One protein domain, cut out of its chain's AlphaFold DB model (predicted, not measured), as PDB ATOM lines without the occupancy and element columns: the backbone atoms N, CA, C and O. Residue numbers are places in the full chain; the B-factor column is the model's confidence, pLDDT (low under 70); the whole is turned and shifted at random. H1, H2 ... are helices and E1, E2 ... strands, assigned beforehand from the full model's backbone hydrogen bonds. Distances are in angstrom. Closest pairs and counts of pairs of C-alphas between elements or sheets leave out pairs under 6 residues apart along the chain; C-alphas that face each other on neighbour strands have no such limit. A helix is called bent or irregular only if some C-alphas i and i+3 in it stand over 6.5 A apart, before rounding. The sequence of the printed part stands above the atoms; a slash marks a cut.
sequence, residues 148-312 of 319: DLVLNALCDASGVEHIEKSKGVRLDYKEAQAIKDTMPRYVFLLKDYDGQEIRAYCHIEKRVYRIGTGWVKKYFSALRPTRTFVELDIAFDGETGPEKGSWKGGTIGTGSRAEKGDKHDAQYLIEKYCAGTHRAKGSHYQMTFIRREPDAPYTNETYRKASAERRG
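AT A GLANCE: This is residues 148 to 312 of the 319 residues of an uncharacterized protein of Pseudomonas sp. bs2935 (UniProt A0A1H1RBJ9). A strongly twisted sheet of seven antiparallel strands curls round helix H3, while H4 packs on the opposite face of the sheet, over E5. The long strands E4 and E5 make much of an elongated body, with H2 at the far end of E4, H1 only grazing the sheet near E1 and E2, and a small hairpin of E7 and E8 apart from E5 and E6. The printed part has 165 residues, with four named helices and nine named strands in the order E1 E2 H1 E3 E4 H2 E5 E6 H3 E7 E8 E9 H4, and its class is mixed, helices and strands. The large sheet is branched at E4. The whole is compact, with a radius of gyration of the C-alphas of 17.9 A, and spans 60 by 33 by 30 A.

HOW THE PARTS SIT: E1, residues 148 to 155, and E2, residues 161 to 163, form an antiparallel hairpin, with N 154 and O 162 within hydrogen-bond range at 3.0 A. On the other side of E1 is E4, residues 197 to 211, with N 153 and O 206 at 3.0 A. E3, residues 185 to 191, lies on the same side of E4 as E1 and forms a hairpin with E4, with N 188 and O 200 at 2.9 A. E9, residues 288 to 296, is the edge strand next to E3, with N 189 and O 291 at 2.8 A. On the other side of E4 is E5, residues 227 to 240, with N 205 and O 231 at 2.8 A. E6, residues 251 to 257, forms a hairpin with E5, with N 234 and O 254 at 2.8 A. The sheet curls round H3, residues 266 to 275; its closest C-alphas to E9 are those of Cys 274 and Thr 288, 5.6 A apart. H4, residues 300 to 311, is on the opposite face at a height over the sheet of 9.2 A, and on the local plane it runs along E5 at 4 degrees. H1, residues 173 to 182, and H2, residues 214 to 223, only graze the sheet. E7, residues 278 to 280, and E8, residues 283 to 285, form a hairpin, with N 278 and O 285 at 2.8 A. Every O i to N i+4 pair is within hydrogen-bond range in H1, H3 and H4, but 4 of 6 are in H2, which is irregular: C-alphas 219 and 222 are 7.4 A apart.

IN THESE COORDINATES: E1 begins at C-alpha 148, (127.812, 111.819, 163.008), and is 20.4 A long. E4 is the longest strand, 42.3 A, and ends at C-alpha 211, (131.706, 108.294, 166.448). E5, 32.0 A, bends by 97 degrees at residue 237, and E9, 20.8 A, by 62 degrees at residue 291. H4, 16.6 A, ends at C-alpha 311, (94.109, 136.058, 181.095).

THE WHOLE: The two C-alphas farthest apart are those of Tyr 219 and Gly 312, 61.7 A. The printed part has no cut and no long link. Its mean pLDDT is 86.7, and residues 164 to 171 are under 70.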
ATOM      1  N   ASP A 148     128.619 111.760 164.206       84.81
ATOM      2  CA  ASP A 148     127.812 111.819 163.008       84.81
ATOM      3  C   ASP A 148     126.420 111.271 163.305       84.81
ATOM      4  O   ASP A 148     126.282 110.188 163.888       84.81
ATOM      5  N   LEU A 149     125.396 112.044 162.956       86.06
ATOM      6  CA  LEU A 149     124.002 111.688 163.191       86.06
ATOM      7  C   LEU A 149     123.603 110.575 162.216       86.06
ATOM      8  O   LEU A 149     123.711 110.721 161.002       86.06
ATOM      9  N   VAL A 150     123.161 109.444 162.759       83.88
ATOM     10  CA  VAL A 150     122.720 108.273 161.985       83.88
ATOM     11  C   VAL A 150     121.204 108.236 161.875       83.88
ATOM     12  O   VAL A 150     120.676 107.891 160.822       83.88
ATOM     13  N   LEU A 151     120.526 108.569 162.970       85.62
ATOM     14  CA  LEU A 151     119.077 108.556 163.079       85.62
ATOM     15  C   LEU A 151     118.649 109.736 163.934       85.62
ATOM     16  O   LEU A 151     119.203 109.935 165.018       85.62
ATOM     17  N   ASN A 152     117.633 110.445 163.468       87.25
ATOM     18  CA  ASN A 152     116.805 111.284 164.306       87.25
ATOM     19  C   ASN A 152     115.355 110.838 164.131       87.25
ATOM     20  O   ASN A 152     114.892 110.685 162.999       87.25
ATOM     21  N   ALA A 153     114.680 110.576 165.241       88.19
ATOM     22  CA  ALA A 153     113.294 110.151 165.260       88.19
ATOM     23  C   ALA A 153     112.527 110.949 166.310       88.19
ATOM     24  O   ALA A 153     112.983 111.077 167.449       88.19
ATOM     25  N   LEU A 154     111.363 111.459 165.914       89.75
ATOM     26  CA  LEU A 154     110.382 112.041 166.821       89.75
ATOM     27  C   LEU A 154     109.380 110.943 167.172       89.75
ATOM     28  O   LEU A 154     108.712 110.417 166.288       89.75
ATOM     29  N   CYS A 155     109.314 110.565 168.437       90.50
ATOM     30  CA  CYS A 155     108.399 109.555 168.943       90.50
ATOM     31  C   CYS A 155     107.168 110.256 169.518       90.50
ATOM     32  O   CYS A 155     107.285 111.044 170.466       90.50
ATOM     33  N   ASP A 156     106.010 109.975 168.930       89.62
ATOM     34  CA  ASP A 156     104.731 110.497 169.399       89.62
ATOM     35  C   ASP A 156     104.230 109.749 170.652       89.62
ATOM     36  O   ASP A 156     104.833 108.772 171.109       89.62
ATOM     37  N   ALA A 157     103.106 110.204 171.211       89.38
ATOM     38  CA  ALA A 157     102.504 109.570 172.381       89.38
ATOM     39  C   ALA A 157     101.961 108.155 172.120       89.38
ATOM     40  O   ALA A 157     101.896 107.331 173.037       89.38
ATOM     41  N   SER A 158     101.624 107.868 170.862       84.12
ATOM     42  CA  SER A 158     101.135 106.574 170.381       84.12
ATOM     43  C   SER A 158     102.257 105.545 170.182       84.12
ATOM     44  O   SER A 158     101.974 104.376 169.921       84.12
ATOM     45  N   GLY A 159     103.525 105.960 170.284       79.81
ATOM     46  CA  GLY A 159     104.699 105.127 170.025       79.81
ATOM     47  C   GLY A 159     105.122 105.056 168.551       79.81
ATOM     48  O   GLY A 159     105.974 104.239 168.203       79.81
ATOM     49  N   VAL A 160     104.558 105.895 167.679       84.06
ATOM     50  CA  VAL A 160     104.959 106.036 166.277       84.06
ATOM     51  C   VAL A 160     106.256 106.839 166.199       84.06
ATOM     52  O   VAL A 160     106.349 107.971 166.673       84.06
ATOM     53  N   GLU A 161     107.282 106.253 165.575       85.81
ATOM     54  CA  GLU A 161     108.542 106.937 165.282       85.81
ATOM     55  C   GLU A 161     108.455 107.652 163.919       85.81
ATOM     56  O   GLU A 161     108.458 107.024 162.858       85.81
ATOM     57  N   HIS A 162     108.436 108.982 163.932       82.19
ATOM     58  CA  HIS A 162     108.587 109.817 162.743       82.19
ATOM     59  C   HIS A 162     110.078 110.027 162.465       82.19
ATOM     60  O   HIS A 162     110.741 110.873 163.070       82.19
ATOM     61  N   ILE A 163     110.621 109.201 161.574       77.56
ATOM     62  CA  ILE A 163     112.049 109.157 161.252       77.56
ATOM     63  C   ILE A 163     112.389 110.199 160.175       77.56
ATOM     64  O   ILE A 163     111.721 110.274 159.141       77.56
ATOM     65  N   GLU A 164     113.462 110.970 160.381       66.81
ATOM     66  CA  GLU A 164     114.033 111.821 159.329       66.81
ATOM     67  C   GLU A 164     114.425 110.970 158.103       66.81
ATOM     68  O   GLU A 164     114.999 109.886 158.242       66.81
ATOM     69  N   LYS A 165     114.106 111.444 156.887       54.53
ATOM     70  CA  LYS A 165     114.353 110.714 155.629       54.53
ATOM     71  C   LYS A 165     115.798 110.176 155.576       54.53
ATOM     72  O   LYS A 165     116.755 110.818 155.998       54.53
ATOM     73  N   SER A 166     115.927 108.953 155.059       44.47
ATOM     74  CA  SER A 166     117.152 108.137 155.058       44.47
ATOM     75  C   SER A 166     118.477 108.881 154.771       44.47
ATOM     76  O   SER A 166     118.545 109.818 153.982       44.47
ATOM     77  N   LYS A 167     119.573 108.378 155.369       46.56
ATOM     78  CA  LYS A 167     120.980 108.795 155.145       46.56
ATOM     79  C   LYS A 167     121.314 110.261 155.488       46.56
ATOM     80  O   LYS A 167     122.056 110.909 154.758       46.56
ATOM     81  N   GLY A 168     120.868 110.751 156.645       49.12
ATOM     82  CA  GLY A 168     121.364 112.020 157.198       49.12
ATOM     83  C   GLY A 168     120.841 113.272 156.489       49.12
ATOM     84  O   GLY A 168     121.429 114.343 156.631       49.12
ATOM     85  N   VAL A 169     119.748 113.146 155.732       53.88
ATOM     86  CA  VAL A 169     118.996 114.292 155.223       53.88
ATOM     87  C   VAL A 169     118.067 114.752 156.341       53.88
ATOM     88  O   VAL A 169     117.077 114.089 156.641       53.88
ATOM     89  N   ARG A 170     118.407 115.881 156.971       60.53
ATOM     90  CA  ARG A 170     117.502 116.553 157.911       60.53
ATOM     91  C   ARG A 170     116.196 116.879 157.196       60.53
ATOM     92  O   ARG A 170     116.232 117.346 156.058       60.53
ATOM     93  N   LEU A 171     115.075 116.662 157.879       64.44
ATOM     94  CA  LEU A 171     113.793 117.207 157.439       64.44
ATOM     95  C   LEU A 171     113.943 118.718 157.257       64.44
ATOM     96  O   LEU A 171     114.614 119.375 158.062       64.44
ATOM     97  N   ASP A 172     113.328 119.261 156.206       72.88
ATOM     98  CA  ASP A 172     113.213 120.712 156.112       72.88
ATOM     99  C   ASP A 172     112.490 121.229 157.363       72.88
ATOM    100  O   ASP A 172     111.626 120.549 157.924       72.88
ATOM    101  N   TYR A 173     112.835 122.435 157.813       76.62
ATOM    102  CA  TYR A 173     112.250 123.018 159.022       76.62
ATOM    103  C   TYR A 173     110.715 122.992 158.968       76.62
ATOM    104  O   TYR A 173     110.062 122.667 159.959       76.62
ATOM    105  N   LYS A 174     110.138 123.260 157.788       83.56
ATOM    106  CA  LYS A 174     108.687 123.226 157.579       83.56
ATOM    107  C   LYS A 174     108.108 121.815 157.663       83.56
ATOM    108  O   LYS A 174     107.044 121.645 158.247       83.56
ATOM    109  N   GLU A 175     108.798 120.813 157.115       80.94
ATOM    110  CA  GLU A 175     108.373 119.408 157.204       80.94
ATOM    111  C   GLU A 175     108.387 118.930 158.663       80.94
ATOM    112  O   GLU A 175     107.415 118.342 159.133       80.94
ATOM    113  N   ALA A 176     109.459 119.228 159.406       81.31
ATOM    114  CA  ALA A 176     109.569 118.872 160.819       81.31
ATOM    115  C   ALA A 176     108.490 119.557 161.670       81.31
ATOM    116  O   ALA A 176     107.899 118.922 162.545       81.31
ATOM    117  N   GLN A 177     108.204 120.833 161.395       84.81
ATOM    118  CA  GLN A 177     107.151 121.568 162.087       84.81
ATOM    119  C   GLN A 177     105.761 120.983 161.793       84.81
ATOM    120  O   GLN A 177     105.001 120.750 162.724       84.81
ATOM    121  N   ALA A 178     105.457 120.647 160.536       85.75
ATOM    122  CA  ALA A 178     104.171 120.051 160.166       85.75
ATOM    123  C   ALA A 178     103.915 118.700 160.864       85.75
ATOM    124  O   ALA A 178     102.791 118.411 161.282       85.75
ATOM    125  N   ILE A 179     104.958 117.881 161.044       86.12
ATOM    126  CA  ILE A 179     104.862 116.646 161.838       86.12
ATOM    127  C   ILE A 179     104.609 116.990 163.314       86.12
ATOM    128  O   ILE A 179     103.720 116.419 163.940       86.12
ATOM    129  N   LYS A 180     105.347 117.958 163.873       87.19
ATOM    130  CA  LYS A 180     105.188 118.426 165.263       87.19
ATOM    131  C   LYS A 180     103.807 118.992 165.579       87.19
ATOM    132  O   LYS A 180     103.371 118.845 166.722       87.19
ATOM    133  N   ASP A 181     103.156 119.623 164.611       87.31
ATOM    134  CA  ASP A 181     101.836 120.235 164.781       87.31
ATOM    135  C   ASP A 181     100.703 119.197 164.756       87.31
ATOM    136  O   ASP A 181      99.641 119.424 165.335       87.31
ATOM    137  N   THR A 182     100.922 118.051 164.103       88.38
ATOM    138  CA  THR A 182      99.905 117.003 163.908       88.38
ATOM    139  C   THR A 182     100.080 115.798 164.829       88.38
ATOM    140  O   THR A 182      99.097 115.113 165.113       88.38
ATOM    141  N   MET A 183     101.300 115.533 165.313       89.31
ATOM    142  CA  MET A 183     101.569 114.381 166.176       89.31
ATOM    143  C   MET A 183     100.823 114.495 167.519       89.31
ATOM    144  O   MET A 183     100.813 115.573 168.128       89.31
ATOM    145  N   PRO A 184     100.250 113.398 168.038       92.50
ATOM    146  CA  PRO A 184      99.749 113.368 169.404       92.50
ATOM    147  C   PRO A 184     100.929 113.435 170.381       92.50
ATOM    148  O   PRO A 184     101.863 112.635 170.309       92.50
ATOM    149  N   ARG A 185     100.900 114.399 171.301       94.25
ATOM    150  CA  ARG A 185     101.929 114.582 172.331       94.25
ATOM    151  C   ARG A 185     101.428 114.095 173.680       94.25
ATOM    152  O   ARG A 185     100.233 114.170 173.964       94.25
ATOM    153  N   TYR A 186     102.354 113.647 174.520       95.69
ATOM    154  CA  TYR A 186     102.067 113.349 175.915       95.69
ATOM    155  C   TYR A 186     101.694 114.647 176.621       95.69
ATOM    156  O   TYR A 186     102.460 115.608 176.561       95.69
ATOM    157  N   VAL A 187     100.547 114.687 177.291       96.62
ATOM    158  CA  VAL A 187     100.124 115.880 178.032       96.62
ATOM    159  C   VAL A 187     100.249 115.617 179.523       96.62
ATOM    160  O   VAL A 187      99.693 114.656 180.053       96.62
ATOM    161  N   PHE A 188     100.975 116.486 180.216       97.00
ATOM    162  CA  PHE A 188     101.123 116.434 181.666       97.00
ATOM    163  C   PHE A 188     100.666 117.741 182.287       97.00
ATOM    164  O   PHE A 188     101.063 118.816 181.846       97.00
ATOM    165  N   LEU A 189      99.860 117.648 183.338       96.62
ATOM    166  CA  LEU A 189      99.491 118.796 184.146       96.62
ATOM    167  C   LEU A 189     100.537 118.991 185.240       96.62
ATOM    168  O   LEU A 189     100.787 118.085 186.045       96.62
ATOM    169  N   LEU A 190     101.134 120.175 185.265       96.44
ATOM    170  CA  LEU A 190     102.156 120.571 186.222       96.44
ATOM    171  C   LEU A 190     101.686 121.785 187.019       96.44
ATOM    172  O   LEU A 190     100.910 122.603 186.532       96.44
ATOM    173  N   LYS A 191     102.215 121.927 188.230       95.38
ATOM    174  CA  LYS A 191     102.118 123.138 189.038       95.38
ATOM    175  C   LYS A 191     103.434 123.896 188.954       95.38
ATOM    176  O   LYS A 191     104.485 123.332 189.264       95.38
ATOM    177  N   ASP A 192     103.385 125.150 188.535       92.50
ATOM    178  CA  ASP A 192     104.563 126.013 188.470       92.50
ATOM    179  C   ASP A 192     104.917 126.613 189.848       92.50
ATOM    180  O   ASP A 192     104.226 126.375 190.841       92.50
ATOM    181  N   TYR A 193     106.003 127.388 189.915       87.12
ATOM    182  CA  TYR A 193     106.544 127.984 191.143       87.12
ATOM    183  C   TYR A 193     105.528 128.846 191.919       87.12
ATOM    184  O   TYR A 193     105.589 128.918 193.143       87.12
ATOM    185  N   ASP A 194     104.605 129.498 191.210       89.31
ATOM    186  CA  ASP A 194     103.552 130.369 191.746       89.31
ATOM    187  C   ASP A 194     102.262 129.609 192.082       89.31
ATOM    188  O   ASP A 194     101.278 130.185 192.541       89.31
ATOM    189  N   GLY A 195     102.259 128.297 191.867       89.38
ATOM    190  CA  GLY A 195     101.107 127.449 192.087       89.38
ATOM    191  C   GLY A 195     100.126 127.384 190.920       89.38
ATOM    192  O   GLY A 195      99.121 126.683 191.045       89.38
ATOM    193  N   GLN A 196     100.401 128.067 189.805       91.31
ATOM    194  CA  GLN A 196      99.563 128.016 188.616       91.31
ATOM    195  C   GLN A 196      99.667 126.651 187.928       91.31
ATOM    196  O   GLN A 196     100.759 126.105 187.765       91.31
ATOM    197  N   GLU A 197      98.527 126.116 187.497       93.75
ATOM    198  CA  GLU A 197      98.484 124.905 186.681       93.75
ATOM    199  C   GLU A 197      98.848 125.223 185.226       93.75
ATOM    200  O   GLU A 197      98.310 126.157 184.627       93.75
ATOM    201  N   ILE A 198      99.784 124.454 184.671       93.00
ATOM    202  CA  ILE A 198     100.306 124.597 183.308       93.00
ATOM    203  C   ILE A 198     100.375 123.212 182.672       93.00
ATOM    204  O   ILE A 198     100.808 122.247 183.311       93.00
ATOM    205  N   ARG A 199      99.966 123.105 181.407       95.31
ATOM    206  CA  ARG A 199     100.077 121.853 180.658       95.31
ATOM    207  C   ARG A 199     101.393 121.808 179.902       95.31
ATOM    208  O   ARG A 199     101.767 122.742 179.195       95.31
ATOM    209  N   ALA A 200     102.075 120.684 180.037       96.12
ATOM    210  CA  ALA A 200     103.305 120.349 179.352       96.12
ATOM    211  C   ALA A 200     103.011 119.328 178.246       96.12
ATOM    212  O   ALA A 200     102.659 118.182 178.522       96.12
ATOM    213  N   TYR A 201     103.169 119.753 176.998       96.25
ATOM    214  CA  TYR A 201     103.008 118.951 175.793       96.25
ATOM    215  C   TYR A 201     104.360 118.408 175.367       96.25
ATOM    216  O   TYR A 201     105.229 119.155 174.911       96.25
ATOM    217  N   CYS A 202     104.527 117.100 175.494       95.69
ATOM    218  CA  CYS A 202     105.824 116.465 175.387       95.69
ATOM    219  C   CYS A 202     105.883 115.435 174.261       95.69
ATOM    220  O   CYS A 202     104.925 114.707 174.005       95.69
ATOM    221  N   HIS A 203     107.037 115.329 173.619       94.06
ATOM    222  CA  HIS A 203     107.361 114.217 172.727       94.06
ATOM    223  C   HIS A 203     108.798 113.776 172.977       94.06
ATOM    224  O   HIS A 203     109.607 114.536 173.513       94.06
ATOM    225  N   ILE A 204     109.115 112.536 172.620       94.31
ATOM    226  CA  ILE A 204     110.470 112.020 172.790       94.31
ATOM    227  C   ILE A 204     111.238 112.224 171.485       94.31
ATOM    228  O   ILE A 204     110.785 111.823 170.419       94.31
ATOM    229  N   GLU A 205     112.430 112.802 171.565       92.44
ATOM    230  CA  GLU A 205     113.383 112.848 170.465       92.44
ATOM    231  C   GLU A 205     114.511 111.843 170.711       92.44
ATOM    232  O   GLU A 205     115.210 111.858 171.732       92.44
ATOM    233  N   LYS A 206     114.699 110.946 169.745       91.31
ATOM    234  CA  LYS A 206     115.705 109.890 169.778       91.31
ATOM    235  C   LYS A 206     116.749 110.156 168.709       91.31
ATOM    236  O   LYS A 206     116.507 109.991 167.514       91.31
ATOM    237  N   ARG A 207     117.956 110.499 169.157       89.81
ATOM    238  CA  ARG A 207     119.106 110.756 168.288       89.81
ATOM    239  C   ARG A 207     120.156 109.670 168.460       89.81
ATOM    240  O   ARG A 207     120.710 109.486 169.545       89.81
ATOM    241  N   VAL A 208     120.466 108.962 167.380       89.31
ATOM    242  CA  VAL A 208     121.529 107.951 167.357       89.31
ATOM    243  C   VAL A 208     122.724 108.515 166.618       89.31
ATOM    244  O   VAL A 208     122.626 108.908 165.458       89.31
ATOM    245  N   TYR A 209     123.873 108.503 167.279       87.38
ATOM    246  CA  TYR A 209     125.129 108.983 166.732       87.38
ATOM    247  C   TYR A 209     126.153 107.870 166.608       87.38
ATOM    248  O   TYR A 209     126.252 106.956 167.432       87.38
ATOM    249  N   ARG A 210     127.000 108.015 165.602       87.50
ATOM    250  CA  ARG A 210     128.197 107.212 165.397       87.50
ATOM    251  C   ARG A 210     129.416 108.096 165.624       87.50
ATOM    252  O   ARG A 210     129.413 109.264 165.258       87.50
ATOM    253  N   ILE A 211     130.447 107.560 166.269       85.69
ATOM    254  CA  ILE A 211     131.706 108.294 166.448       85.69
ATOM    255  C   ILE A 211     132.434 108.338 165.107       85.69
ATOM    256  O   ILE A 211     132.503 107.324 164.407       85.69
ATOM    257  N   GLY A 212     133.028 109.482 164.792       85.12
ATOM    258  CA  GLY A 212     133.780 109.653 163.562       85.12
ATOM    259  C   GLY A 212     133.014 110.449 162.517       85.12
ATOM    260  O   GLY A 212     131.832 110.208 162.291       85.12
ATOM    261  N   THR A 213     133.724 111.302 161.787       84.12
ATOM    262  CA  THR A 213     133.282 111.857 160.499       84.12
ATOM    263  C   THR A 213     134.261 111.463 159.383       84.12
ATOM    264  O   THR A 213     135.380 111.005 159.643       84.12
ATOM    265  N   GLY A 214     133.831 111.564 158.122       83.31
ATOM    266  CA  GLY A 214     134.679 111.311 156.949       83.31
ATOM    267  C   GLY A 214     135.326 109.916 156.914       83.31
ATOM    268  O   GLY A 214     134.672 108.898 157.152       83.31
ATOM    269  N   TRP A 215     136.628 109.857 156.613       82.62
ATOM    270  CA  TRP A 215     137.371 108.592 156.528       82.62
ATOM    271  C   TRP A 215     137.437 107.856 157.874       82.62
ATOM    272  O   TRP A 215     137.370 106.630 157.898       82.62
ATOM    273  N   VAL A 216     137.478 108.573 159.004       82.00
ATOM    274  CA  VAL A 216     137.470 107.936 160.330       82.00
ATOM    275  C   VAL A 216     136.175 107.171 160.545       82.00
ATOM    276  O   VAL A 216     136.204 106.027 160.989       82.00
ATOM    277  N   LYS A 217     135.035 107.756 160.162       81.38
ATOM    278  CA  LYS A 217     133.761 107.033 160.168       81.38
ATOM    279  C   LYS A 217     133.849 105.782 159.291       81.38
ATOM    280  O   LYS A 217     133.456 104.704 159.726       81.38
ATOM    281  N   LYS A 218     134.384 105.901 158.073       81.19
ATOM    282  CA  LYS A 218     134.466 104.783 157.121       81.19
ATOM    283  C   LYS A 218     135.247 103.585 157.674       81.19
ATOM    284  O   LYS A 218     134.784 102.461 157.523       81.19
ATOM    285  N   TYR A 219     136.387 103.819 158.321       82.25
ATOM    286  CA  TYR A 219     137.301 102.740 158.718       82.25
ATOM    287  C   TYR A 219     137.223 102.356 160.202       82.25
ATOM    288  O   TYR A 219     137.489 101.211 160.545       82.25
ATOM    289  N   PHE A 220     136.825 103.275 161.087       79.75
ATOM    290  CA  PHE A 220     136.871 103.066 162.542       79.75
ATOM    291  C   PHE A 220     135.494 103.069 163.205       79.75
ATOM    292  O   PHE A 220     135.397 102.769 164.395       79.75
ATOM    293  N   SER A 221     134.412 103.372 162.477       74.06
ATOM    294  CA  SER A 221     133.095 103.446 163.119       74.06
ATOM    295  C   SER A 221     132.551 102.109 163.611       74.06
ATOM    296  O   SER A 221     131.726 102.109 164.517       74.06
ATOM    297  N   ALA A 222     132.999 100.985 163.048       74.25
ATOM    298  CA  ALA A 222     132.599  99.655 163.507       74.25
ATOM    299  C   ALA A 222     133.255  99.260 164.843       74.25
ATOM    300  O   ALA A 222     132.762  98.376 165.530       74.25
ATOM    301  N   LEU A 223     134.345  99.931 165.237       81.12
ATOM    302  CA  LEU A 223     135.095  99.604 166.454       81.12
ATOM    303  C   LEU A 223     134.440 100.136 167.732       81.12
ATOM    304  O   LEU A 223     134.881  99.809 168.832       81.12
ATOM    305  N   ARG A 224     133.432 101.005 167.615       77.00
ATOM    306  CA  ARG A 224     132.729 101.573 168.766       77.00
ATOM    307  C   ARG A 224     131.219 101.481 168.570       77.00
ATOM    308  O   ARG A 224     130.743 101.775 167.476       77.00
ATOM    309  N   PRO A 225     130.461 101.138 169.625       81.38
ATOM    310  CA  PRO A 225     129.010 101.117 169.546       81.38
ATOM    311  C   PRO A 225     128.459 102.518 169.263       81.38
ATOM    312  O   PRO A 225     129.051 103.536 169.648       81.38
ATOM    313  N   THR A 226     127.304 102.568 168.601       87.38
ATOM    314  CA  THR A 226     126.542 103.808 168.441       87.38
ATOM    315  C   THR A 226     126.096 104.335 169.799       87.38
ATOM    316  O   THR A 226     125.840 103.574 170.733       87.38
ATOM    317  N   ARG A 227     126.004 105.657 169.916       88.06
ATOM    318  CA  ARG A 227     125.474 106.327 171.101       88.06
ATOM    319  C   ARG A 227     124.059 106.786 170.827       88.06
ATOM    320  O   ARG A 227     123.847 107.583 169.920       88.06
ATOM    321  N   THR A 228     123.128 106.307 171.633       89.88
ATOM    322  CA  THR A 228     121.739 106.753 171.601       89.88
ATOM    323  C   THR A 228     121.541 107.802 172.678       89.88
ATOM    324  O   THR A 228     121.932 107.596 173.825       89.88
ATOM    325  N   PHE A 229     120.945 108.922 172.299       90.56
ATOM    326  CA  PHE A 229     120.454 109.928 173.220       90.56
ATOM    327  C   PHE A 229     118.949 110.015 173.071       90.56
ATOM    328  O   PHE A 229     118.438 110.059 171.954       90.56
ATOM    329  N   VAL A 230     118.278 110.013 174.214       93.00
ATOM    330  CA  VAL A 230     116.837 110.175 174.314       93.00
ATOM    331  C   VAL A 230     116.593 111.428 175.134       93.00
ATOM    332  O   VAL A 230     117.208 111.622 176.186       93.00
ATOM    333  N   GLU A 231     115.754 112.303 174.613       94.69
ATOM    334  CA  GLU A 231     115.411 113.578 175.222       94.69
ATOM    335  C   GLU A 231     113.901 113.765 175.138       94.69
ATOM    336  O   GLU A 231     113.289 113.447 174.124       94.69
ATOM    337  N   LEU A 232     113.298 114.229 176.224       96.06
ATOM    338  CA  LEU A 232     111.918 114.674 176.257       96.06
ATOM    339  C   LEU A 232     111.910 116.159 175.909       96.06
ATOM    340  O   LEU A 232     112.427 116.962 176.682       96.06
ATOM    341  N   ASP A 233     111.343 116.517 174.767       95.12
ATOM    342  CA  ASP A 233     111.045 117.907 174.427       95.12
ATOM    343  C   ASP A 233     109.723 118.288 175.095       95.12
ATOM    344  O   ASP A 233     108.758 117.526 175.030       95.12
ATOM    345  N   ILE A 234     109.698 119.431 175.777       95.25
ATOM    346  CA  ILE A 234     108.584 119.902 176.598       95.25
ATOM    347  C   ILE A 234     108.171 121.277 176.080       95.25
ATOM    348  O   ILE A 234     108.938 122.235 176.174       95.25
ATOM    349  N   ALA A 235     106.944 121.399 175.587       94.75
ATOM    350  CA  ALA A 235     106.331 122.678 175.253       94.75
ATOM    351  C   ALA A 235     105.241 123.003 176.276       94.75
ATOM    352  O   ALA A 235     104.357 122.185 176.517       94.75
ATOM    353  N   PHE A 236     105.288 124.183 176.882       93.81
ATOM    354  CA  PHE A 236     104.274 124.602 177.841       93.81
ATOM    355  C   PHE A 236     103.168 125.375 177.127       93.81
ATOM    356  O   PHE A 236     103.448 126.191 176.252       93.81
ATOM    357  N   ASP A 237     101.913 125.199 177.542       91.06
ATOM    358  CA  ASP A 237     100.804 126.052 177.084       91.06
ATOM    359  C   ASP A 237     100.816 127.456 177.698       91.06
ATOM    360  O   ASP A 237      99.889 128.245 177.493       91.06
ATOM    361  N   GLY A 238     101.890 127.778 178.420       88.44
ATOM    362  CA  GLY A 238     102.151 129.061 179.020       88.44
ATOM    363  C   GLY A 238     103.591 129.301 179.395       88.44
ATOM    364  O   GLY A 238     104.378 128.381 179.566       88.44
ATOM    365  N   GLU A 239     103.925 130.574 179.552       89.12
ATOM    366  CA  GLU A 239     105.188 130.970 180.153       89.12
ATOM    367  C   GLU A 239     105.283 130.420 181.584       89.12
ATOM    368  O   GLU A 239     104.320 130.525 182.344       89.12
ATOM    369  N   THR A 240     106.427 129.823 181.925       89.25
ATOM    370  CA  THR A 240     106.730 129.207 183.228       89.25
ATOM    371  C   THR A 240     107.906 129.898 183.922       89.25
ATOM    372  O   THR A 240     108.770 130.499 183.271       89.25
ATOM    373  N   GLY A 241     107.969 129.757 185.248       87.81
ATOM    374  CA  GLY A 241     109.081 130.189 186.093       87.81
ATOM    375  C   GLY A 241     108.991 131.634 186.616       87.81
ATOM    376  O   GLY A 241     108.111 132.397 186.221       87.81
ATOM    377  N   PRO A 242     109.913 132.053 187.503       87.44
ATOM    378  CA  PRO A 242     109.830 133.328 188.230       87.44
ATOM    379  C   PRO A 242     109.844 134.598 187.375       87.44
ATOM    380  O   PRO A 242     109.533 135.678 187.865       87.44
ATOM    381  N   GLU A 243     110.241 134.488 186.110       84.38
ATOM    382  CA  GLU A 243     110.410 135.627 185.207       84.38
ATOM    383  C   GLU A 243     109.252 135.794 184.211       84.38
ATOM    384  O   GLU A 243     109.425 136.496 183.216       84.38
ATOM    385  N   LYS A 244     108.090 135.177 184.477       85.12
ATOM    386  CA  LYS A 244     106.872 135.343 183.666       85.12
ATOM    387  C   LYS A 244     106.577 136.817 183.353       85.12
ATOM    388  O   LYS A 244     106.632 137.668 184.242       85.12
ATOM    389  N   GLY A 245     106.211 137.114 182.108       79.25
ATOM    390  CA  GLY A 245     105.869 138.454 181.630       79.25
ATOM    391  C   GLY A 245     107.076 139.351 181.340       79.25
ATOM    392  O   GLY A 245     106.908 140.496 180.915       79.25
ATOM    393  N   SER A 246     108.300 138.861 181.545       80.38
ATOM    394  CA  SER A 246     109.514 139.573 181.156       80.38
ATOM    395  C   SER A 246     109.805 139.317 179.685       80.38
ATOM    396  O   SER A 246     110.000 138.187 179.266       80.38
ATOM    397  N   TRP A 247     109.987 140.371 178.892       73.25
ATOM    398  CA  TRP A 247     110.408 140.238 177.487       73.25
ATOM    399  C   TRP A 247     111.757 139.508 177.293       73.25
ATOM    400  O   TRP A 247     112.124 139.156 176.174       73.25
ATOM    401  N   LYS A 248     112.522 139.336 178.379       70.69
ATOM    402  CA  LYS A 248     113.835 138.675 178.450       70.69
ATOM    403  C   LYS A 248     113.836 137.408 179.308       70.69
ATOM    404  O   LYS A 248     114.902 136.817 179.471       70.69
ATOM    405  N   GLY A 249     112.703 137.062 179.908       70.75
ATOM    406  CA  GLY A 249     112.582 135.998 180.894       70.75
ATOM    407  C   GLY A 249     111.394 135.090 180.600       70.75
ATOM    408  O   GLY A 249     110.701 135.281 179.610       70.75
ATOM    409  N   GLY A 250     111.230 134.069 181.441       78.62
ATOM    410  CA  GLY A 250     110.188 133.056 181.308       78.62
ATOM    411  C   GLY A 250     110.517 131.955 180.300       78.62
ATOM    412  O   GLY A 250     111.263 132.139 179.338       78.62
ATOM    413  N   THR A 251     109.989 130.757 180.557       86.88
ATOM    414  CA  THR A 251     110.243 129.567 179.731       86.88
ATOM    415  C   THR A 251     108.940 129.076 179.108       86.88
ATOM    416  O   THR A 251     108.017 128.699 179.821       86.88
ATOM    417  N   ILE A 252     108.868 129.059 177.776       89.81
ATOM    418  CA  ILE A 252     107.723 128.515 177.011       89.81
ATOM    419  C   ILE A 252     107.961 127.078 176.527       89.81
ATOM    420  O   ILE A 252     107.044 126.395 176.083       89.81
ATOM    421  N   GLY A 253     109.201 126.602 176.618       90.12
ATOM    422  CA  GLY A 253     109.575 125.242 176.271       90.12
ATOM    423  C   GLY A 253     111.001 124.930 176.702       90.12
ATOM    424  O   GLY A 253     111.823 125.830 176.880       90.12
ATOM    425  N   THR A 254     111.278 123.652 176.924       93.44
ATOM    426  CA  THR A 254     112.550 123.149 177.446       93.44
ATOM    427  C   THR A 254     112.724 121.669 177.095       93.44
ATOM    428  O   THR A 254     111.884 121.087 176.415       93.44
ATOM    429  N   GLY A 255     113.812 121.052 177.552       92.94
ATOM    430  CA  GLY A 255     114.087 119.634 177.350       92.94
ATOM    431  C   GLY A 255     114.548 118.936 178.628       92.94
ATOM    432  O   GLY A 255     115.217 119.533 179.473       92.94
ATOM    433  N   SER A 256     114.214 117.652 178.760       94.19
ATOM    434  CA  SER A 256     114.710 116.761 179.813       94.19
ATOM    435  C   SER A 256     115.414 115.560 179.189       94.19
ATOM    436  O   SER A 256     114.803 114.722 178.529       94.19
ATOM    437  N   ARG A 257     116.732 115.466 179.378       93.94
ATOM    438  CA  ARG A 257     117.547 114.409 178.773       93.94
ATOM    439  C   ARG A 257     117.608 113.164 179.659       93.94
ATOM    440  O   ARG A 257     117.925 113.256 180.849       93.94
ATOM    441  N   ALA A 258     117.421 111.997 179.046       93.31
ATOM    442  CA  ALA A 258     117.717 110.718 179.675       93.31
ATOM    443  C   ALA A 258     119.236 110.553 179.855       93.31
ATOM    444  O   ALA A 258     120.020 110.662 178.902       93.31
ATOM    445  N   GLU A 259     119.663 110.297 181.085       91.62
ATOM    446  CA  GLU A 259     121.043 109.987 181.436       91.62
ATOM    447  C   GLU A 259     121.302 108.477 181.438       91.62
ATOM    448  O   GLU A 259     120.429 107.645 181.195       91.62
ATOM    449  N   LYS A 260     122.558 108.095 181.677       86.62
ATOM    450  CA  LYS A 260     122.944 106.687 181.695       86.62
ATOM    451  C   LYS A 260     122.245 105.967 182.857       86.62
ATOM    452  O   LYS A 260     122.581 106.213 184.008       86.62
ATOM    453  N   GLY A 261     121.373 105.016 182.527       86.44
ATOM    454  CA  GLY A 261     120.610 104.224 183.499       86.44
ATOM    455  C   GLY A 261     119.167 104.697 183.687       86.44
ATOM    456  O   GLY A 261     118.387 103.978 184.303       86.44
ATOM    457  N   ASP A 262     118.804 105.850 183.119       90.25
ATOM    458  CA  ASP A 262     117.428 106.339 183.122       90.25
ATOM    459  C   ASP A 262     116.520 105.489 182.228       90.25
ATOM    460  O   ASP A 262     116.949 104.905 181.226       90.25
ATOM    461  N   LYS A 263     115.226 105.467 182.561       90.12
ATOM    462  CA  LYS A 263     114.203 104.911 181.673       90.12
ATOM    463  C   LYS A 263     113.965 105.879 180.512       90.12
ATOM    464  O   LYS A 263     113.818 107.081 180.711       90.12
ATOM    465  N   HIS A 264     113.910 105.346 179.295       90.12
ATOM    466  CA  HIS A 264     113.623 106.111 178.076       90.12
ATOM    467  C   HIS A 264     112.108 106.256 177.869       90.12
ATOM    468  O   HIS A 264     111.571 105.819 176.857       90.12
ATOM    469  N   ASP A 265     111.426 106.804 178.869       91.81
ATOM    470  CA  ASP A 265     109.971 106.913 178.917       91.81
ATOM    471  C   ASP A 265     109.554 108.339 179.300       91.81
ATOM    472  O   ASP A 265     110.215 108.991 180.112       91.81
ATOM    473  N   ALA A 266     108.468 108.831 178.701       93.50
ATOM    474  CA  ALA A 266     108.042 110.217 178.860       93.50
ATOM    475  C   ALA A 266     107.605 110.527 180.296       93.50
ATOM    476  O   ALA A 266     107.960 111.586 180.814       93.50
ATOM    477  N   GLN A 267     106.902 109.593 180.953       95.00
ATOM    478  CA  GLN A 267     106.449 109.747 182.338       95.00
ATOM    479  C   GLN A 267     107.654 109.866 183.278       95.00
ATOM    480  O   GLN A 267     107.740 110.795 184.078       95.00
ATOM    481  N   TYR A 268     108.638 108.976 183.134       95.06
ATOM    482  CA  TYR A 268     109.854 109.050 183.946       95.06
ATOM    483  C   TYR A 268     110.622 110.367 183.730       95.06
ATOM    484  O   TYR A 268     111.089 110.987 184.685       95.06
ATOM    485  N   LEU A 269     110.757 110.819 182.479       95.88
ATOM    486  CA  LEU A 269     111.535 112.019 182.160       95.88
ATOM    487  C   LEU A 269     110.856 113.322 182.603       95.88
ATOM    488  O   LEU A 269     111.573 114.259 182.974       95.88
ATOM    489  N   ILE A 270     109.518 113.392 182.603       96.25
ATOM    490  CA  ILE A 270     108.793 114.560 183.126       96.25
ATOM    491  C   ILE A 270     108.829 114.602 184.657       96.25
ATOM    492  O   ILE A 270     109.015 115.671 185.235       96.25
ATOM    493  N   GLU A 271     108.742 113.449 185.324       95.44
ATOM    494  CA  GLU A 271     108.916 113.353 186.777       95.44
ATOM    495  C   GLU A 271     110.334 113.756 187.185       95.44
ATOM    496  O   GLU A 271     110.504 114.565 188.096       95.44
ATOM    497  N   LYS A 272     111.354 113.273 186.460       94.94
ATOM    498  CA  LYS A 272     112.751 113.692 186.642       94.94
ATOM    499  C   LYS A 272     112.910 115.202 186.464       94.94
ATOM    500  O   LYS A 272     113.613 115.832 187.252       94.94
ATOM    501  N   TYR A 273     112.270 115.777 185.444       94.94
ATOM    502  CA  TYR A 273     112.290 117.219 185.211       94.94
ATOM    503  C   TYR A 273     111.698 117.977 186.407       94.94
ATOM    504  O   TYR A 273     112.372 118.841 186.956       94.94
ATOM    505  N   CYS A 274     110.505 117.592 186.868       94.94
ATOM    506  CA  CYS A 274     109.834 118.230 188.005       94.94
ATOM    507  C   CYS A 274     110.581 118.026 189.333       94.94
ATOM    508  O   CYS A 274     110.570 118.896 190.195       94.94
ATOM    509  N   ALA A 275     111.253 116.891 189.522       93.19
ATOM    510  CA  ALA A 275     112.094 116.648 190.694       93.19
ATOM    511  C   ALA A 275     113.378 117.504 190.694       93.19
ATOM    512  O   ALA A 275     114.006 117.678 191.739       93.19
ATOM    513  N   GLY A 276     113.782 118.021 189.531       92.06
ATOM    514  CA  GLY A 276     114.974 118.835 189.358       92.06
ATOM    515  C   GLY A 276     114.803 120.279 189.829       92.06
ATOM    516  O   GLY A 276     113.720 120.857 189.802       92.06
ATOM    517  N   THR A 277     115.913 120.899 190.231       91.75
ATOM    518  CA  THR A 277     115.956 122.335 190.528       91.75
ATOM    519  C   THR A 277     116.297 123.124 189.267       91.75
ATOM    520  O   THR A 277     117.369 122.953 188.682       91.75
ATOM    521  N   HIS A 278     115.414 124.033 188.867       90.62
ATOM    522  CA  HIS A 278     115.598 124.906 187.713       90.62
ATOM    523  C   HIS A 278     116.227 126.237 188.129       90.62
ATOM    524  O   HIS A 278     116.078 126.708 189.260       90.62
ATOM    525  N   ARG A 279     116.986 126.849 187.217       87.00
ATOM    526  CA  ARG A 279     117.657 128.132 187.450       87.00
ATOM    527  C   ARG A 279     116.802 129.272 186.910       87.00
ATOM    528  O   ARG A 279     116.412 129.238 185.751       87.00
ATOM    529  N   ALA A 280     116.631 130.307 187.721       84.12
ATOM    530  CA  ALA A 280     116.125 131.609 187.311       84.12
ATOM    531  C   ALA A 280     117.166 132.696 187.632       84.12
ATOM    532  O   ALA A 280     118.215 132.441 188.242       84.12
ATOM    533  N   LYS A 281     116.921 133.934 187.208       81.62
ATOM    534  CA  LYS A 281     117.774 135.072 187.545       81.62
ATOM    535  C   LYS A 281     117.770 135.302 189.055       81.62
ATOM    536  O   LYS A 281     116.791 135.747 189.640       81.62
ATOM    537  N   GLY A 282     118.907 135.002 189.681       80.62
ATOM    538  CA  GLY A 282     119.127 135.217 191.112       80.62
ATOM    539  C   GLY A 282     118.384 134.249 192.036       80.62
ATOM    540  O   GLY A 282     118.436 134.439 193.246       80.62
ATOM    541  N   SER A 283     117.711 133.224 191.507       84.31
ATOM    542  CA  SER A 283     116.967 132.254 192.313       84.31
ATOM    543  C   SER A 283     116.881 130.880 191.643       84.31
ATOM    544  O   SER A 283     117.316 130.676 190.506       84.31
ATOM    545  N   HIS A 284     116.331 129.927 192.384       89.56
ATOM    546  CA  HIS A 284     116.032 128.582 191.927       89.56
ATOM    547  C   HIS A 284     114.552 128.292 192.155       89.56
ATOM    548  O   HIS A 284     113.973 128.785 193.121       89.56
ATOM    549  N   TYR A 285     113.953 127.496 191.278       90.88
ATOM    550  CA  TYR A 285     112.559 127.083 191.407       90.88
ATOM    551  C   TYR A 285     112.389 125.624 191.002       90.88
ATOM    552  O   TYR A 285     113.269 125.027 190.377       90.88
ATOM    553  N   GLN A 286     111.256 125.054 191.379       92.69
ATOM    554  CA  GLN A 286     110.894 123.680 191.084       92.69
ATOM    555  C   GLN A 286     109.429 123.643 190.658       92.69
ATOM    556  O   GLN A 286     108.624 124.445 191.130       92.69
ATOM    557  N   MET A 287     109.098 122.719 189.762       93.75
ATOM    558  CA  MET A 287     107.723 122.459 189.345       93.75
ATOM    559  C   MET A 287     107.220 121.179 190.010       93.75
ATOM    560  O   MET A 287     107.999 120.282 190.316       93.75
ATOM    561  N   THR A 288     105.915 121.073 190.236       95.50
ATOM    562  CA  THR A 288     105.311 119.862 190.809       95.50
ATOM    563  C   THR A 288     104.520 119.128 189.741       95.50
ATOM    564  O   THR A 288     103.628 119.702 189.123       95.50
ATOM    565  N   PHE A 289     104.814 117.849 189.537       96.50
ATOM    566  CA  PHE A 289     103.986 116.990 188.700       96.50
ATOM    567  C   PHE A 289     102.635 116.729 189.384       96.50
ATOM    568  O   PHE A 289     102.613 116.349 190.555       96.50
ATOM    569  N   ILE A 290     101.520 116.925 188.670       96.06
ATOM    570  CA  ILE A 290     100.173 116.642 189.193       96.06
ATOM    571  C   ILE A 290      99.660 115.315 188.633       96.06
ATOM    572  O   ILE A 290      99.388 114.388 189.393       96.06
ATOM    573  N   ARG A 291      99.471 115.231 187.310       96.12
ATOM    574  CA  ARG A 291      98.914 114.046 186.634       96.12
ATOM    575  C   ARG A 291      99.168 114.068 185.128       96.12
ATOM    576  O   ARG A 291      99.464 115.115 184.556       96.12
ATOM    577  N   ARG A 292      98.969 112.921 184.477       96.00
ATOM    578  CA  ARG A 292      98.877 112.813 183.014       96.00
ATOM    579  C   ARG A 292      97.460 113.158 182.545       96.00
ATOM    580  O   ARG A 292      96.486 112.731 183.163       96.00
ATOM    581  N   GLU A 293      97.362 113.927 181.471       94.75
ATOM    582  CA  GLU A 293      96.116 114.247 180.767       94.75
ATOM    583  C   GLU A 293      96.042 113.465 179.439       94.75
ATOM    584  O   GLU A 293      97.040 112.860 179.034       94.75
ATOM    585  N   PRO A 294      94.873 113.414 178.771       94.19
ATOM    586  CA  PRO A 294      94.754 112.767 177.470       94.19
ATOM    587  C   PRO A 294      95.736 113.350 176.453       94.19
ATOM    588  O   PRO A 294      95.899 114.568 176.367       94.19
ATOM    589  N   ASP A 295      96.363 112.467 175.679       93.81
ATOM    590  CA  ASP A 295      97.342 112.859 174.671       93.81
ATOM    591  C   ASP A 295      96.676 113.742 173.602       93.81
ATOM    592  O   ASP A 295      95.560 113.469 173.147       93.81
ATOM    593  N   ALA A 296      97.350 114.819 173.208       91.75
ATOM    594  CA  ALA A 296      96.785 115.825 172.315       91.75
ATOM    595  C   ALA A 296      97.871 116.472 171.446       91.75
ATOM    596  O   ALA A 296      99.025 116.574 171.875       91.75
ATOM    597  N   PRO A 297      97.532 116.936 170.231       90.44
ATOM    598  CA  PRO A 297      98.457 117.723 169.433       90.44
ATOM    599  C   PRO A 297      98.717 119.083 170.089       90.44
ATOM    600  O   PRO A 297      97.879 119.635 170.809       90.44
ATOM    601  N   TYR A 298      99.887 119.644 169.800       89.75
ATOM    602  CA  TYR A 298     100.273 120.974 170.252       89.75
ATOM    603  C   TYR A 298     100.584 121.854 169.054       89.75
ATOM    604  O   TYR A 298     101.443 121.525 168.239       89.75
ATOM    605  N   THR A 299      99.912 122.997 168.998       87.31
ATOM    606  CA  THR A 299     100.112 124.019 167.974       87.31
ATOM    607  C   THR A 299     100.288 125.378 168.639       87.31
ATOM    608  O   THR A 299      99.951 125.565 169.813       87.31
ATOM    609  N   ASN A 300     100.746 126.369 167.873       83.94
ATOM    610  CA  ASN A 300     100.749 127.754 168.346       83.94
ATOM    611  C   ASN A 300      99.342 128.234 168.744       83.94
ATOM    612  O   ASN A 300      99.219 129.038 169.664       83.94
ATOM    613  N   GLU A 301      98.280 127.712 168.121       86.31
ATOM    614  CA  GLU A 301      96.908 128.045 168.516       86.31
ATOM    615  C   GLU A 301      96.509 127.426 169.855       86.31
ATOM    616  O   GLU A 301      95.801 128.063 170.636       86.31
ATOM    617  N   THR A 302      97.033 126.243 170.189       85.38
ATOM    618  CA  THR A 302      96.881 125.649 171.524       85.38
ATOM    619  C   THR A 302      97.443 126.588 172.596       85.38
ATOM    620  O   THR A 302      96.759 126.885 173.576       85.38
ATOM    621  N   TYR A 303      98.648 127.122 172.373       85.00
ATOM    622  CA  TYR A 303      99.272 128.102 173.268       85.00
ATOM    623  C   TYR A 303      98.460 129.397 173.365       85.00
ATOM    624  O   TYR A 303      98.198 129.891 174.460       85.00
ATOM    625  N   ARG A 304      98.032 129.961 172.227       84.81
ATOM    626  CA  ARG A 304      97.268 131.219 172.203       84.81
ATOM    627  C   ARG A 304      95.930 131.088 172.915       84.81
ATOM    628  O   ARG A 304      95.572 131.980 173.683       84.81
ATOM    629  N   LYS A 305      95.229 129.972 172.712       87.56
ATOM    630  CA  LYS A 305      93.983 129.659 173.411       87.56
ATOM    631  C   LYS A 305      94.205 129.559 174.920       87.56
ATOM    632  O   LYS A 305      93.562 130.289 175.667       87.56
ATOM    633  N   ALA A 306      95.161 128.744 175.363       85.31
ATOM    634  CA  ALA A 306      95.470 128.590 176.785       85.31
ATOM    635  C   ALA A 306      95.961 129.899 177.430       85.31
ATOM    636  O   ALA A 306      95.673 130.182 178.591       85.31
ATOM    637  N   SER A 307      96.699 130.726 176.684       84.00
ATOM    638  CA  SER A 307      97.131 132.047 177.142       84.00
ATOM    639  C   SER A 307      95.964 133.023 177.288       84.00
ATOM    640  O   SER A 307      95.948 133.778 178.257       84.00
ATOM    641  N   ALA A 308      95.005 133.027 176.359       83.69
ATOM    642  CA  ALA A 308      93.803 133.856 176.456       83.69
ATOM    643  C   ALA A 308      92.925 133.419 177.639       83.69
ATOM    644  O   ALA A 308      92.548 134.253 178.461       83.69
ATOM    645  N   GLU A 309      92.704 132.108 177.794       85.50
ATOM    646  CA  GLU A 309      91.955 131.526 178.917       85.50
ATOM    647  C   GLU A 309      92.561 131.923 180.271       85.50
ATOM    648  O   GLU A 309      91.841 132.356 181.170       85.50
ATOM    649  N   ARG A 310      93.893 131.871 180.410       80.56
ATOM    650  CA  ARG A 310      94.587 132.267 181.650       80.56
ATOM    651  C   ARG A 310      94.525 133.767 181.943       80.56
ATOM    652  O   ARG A 310      94.621 134.147 183.106       80.56
ATOM    653  N   ARG A 311      94.352 134.614 180.923       81.88
ATOM    654  CA  ARG A 311      94.109 136.058 181.095       81.88
ATOM    655  C   ARG A 311      92.631 136.400 181.314       81.88
ATOM    656  O   ARG A 311      92.326 137.555 181.586       81.88
ATOM    657  N   GLY A 312      91.725 135.425 181.210       83.62
ATOM    658  CA  GLY A 312      90.280 135.666 181.241       83.62
ATOM    659  C   GLY A 312      89.759 136.382 179.990       83.62
ATOM    660  O   GLY A 312      88.718 137.034 180.039       83.62
TER     661      GLY A 312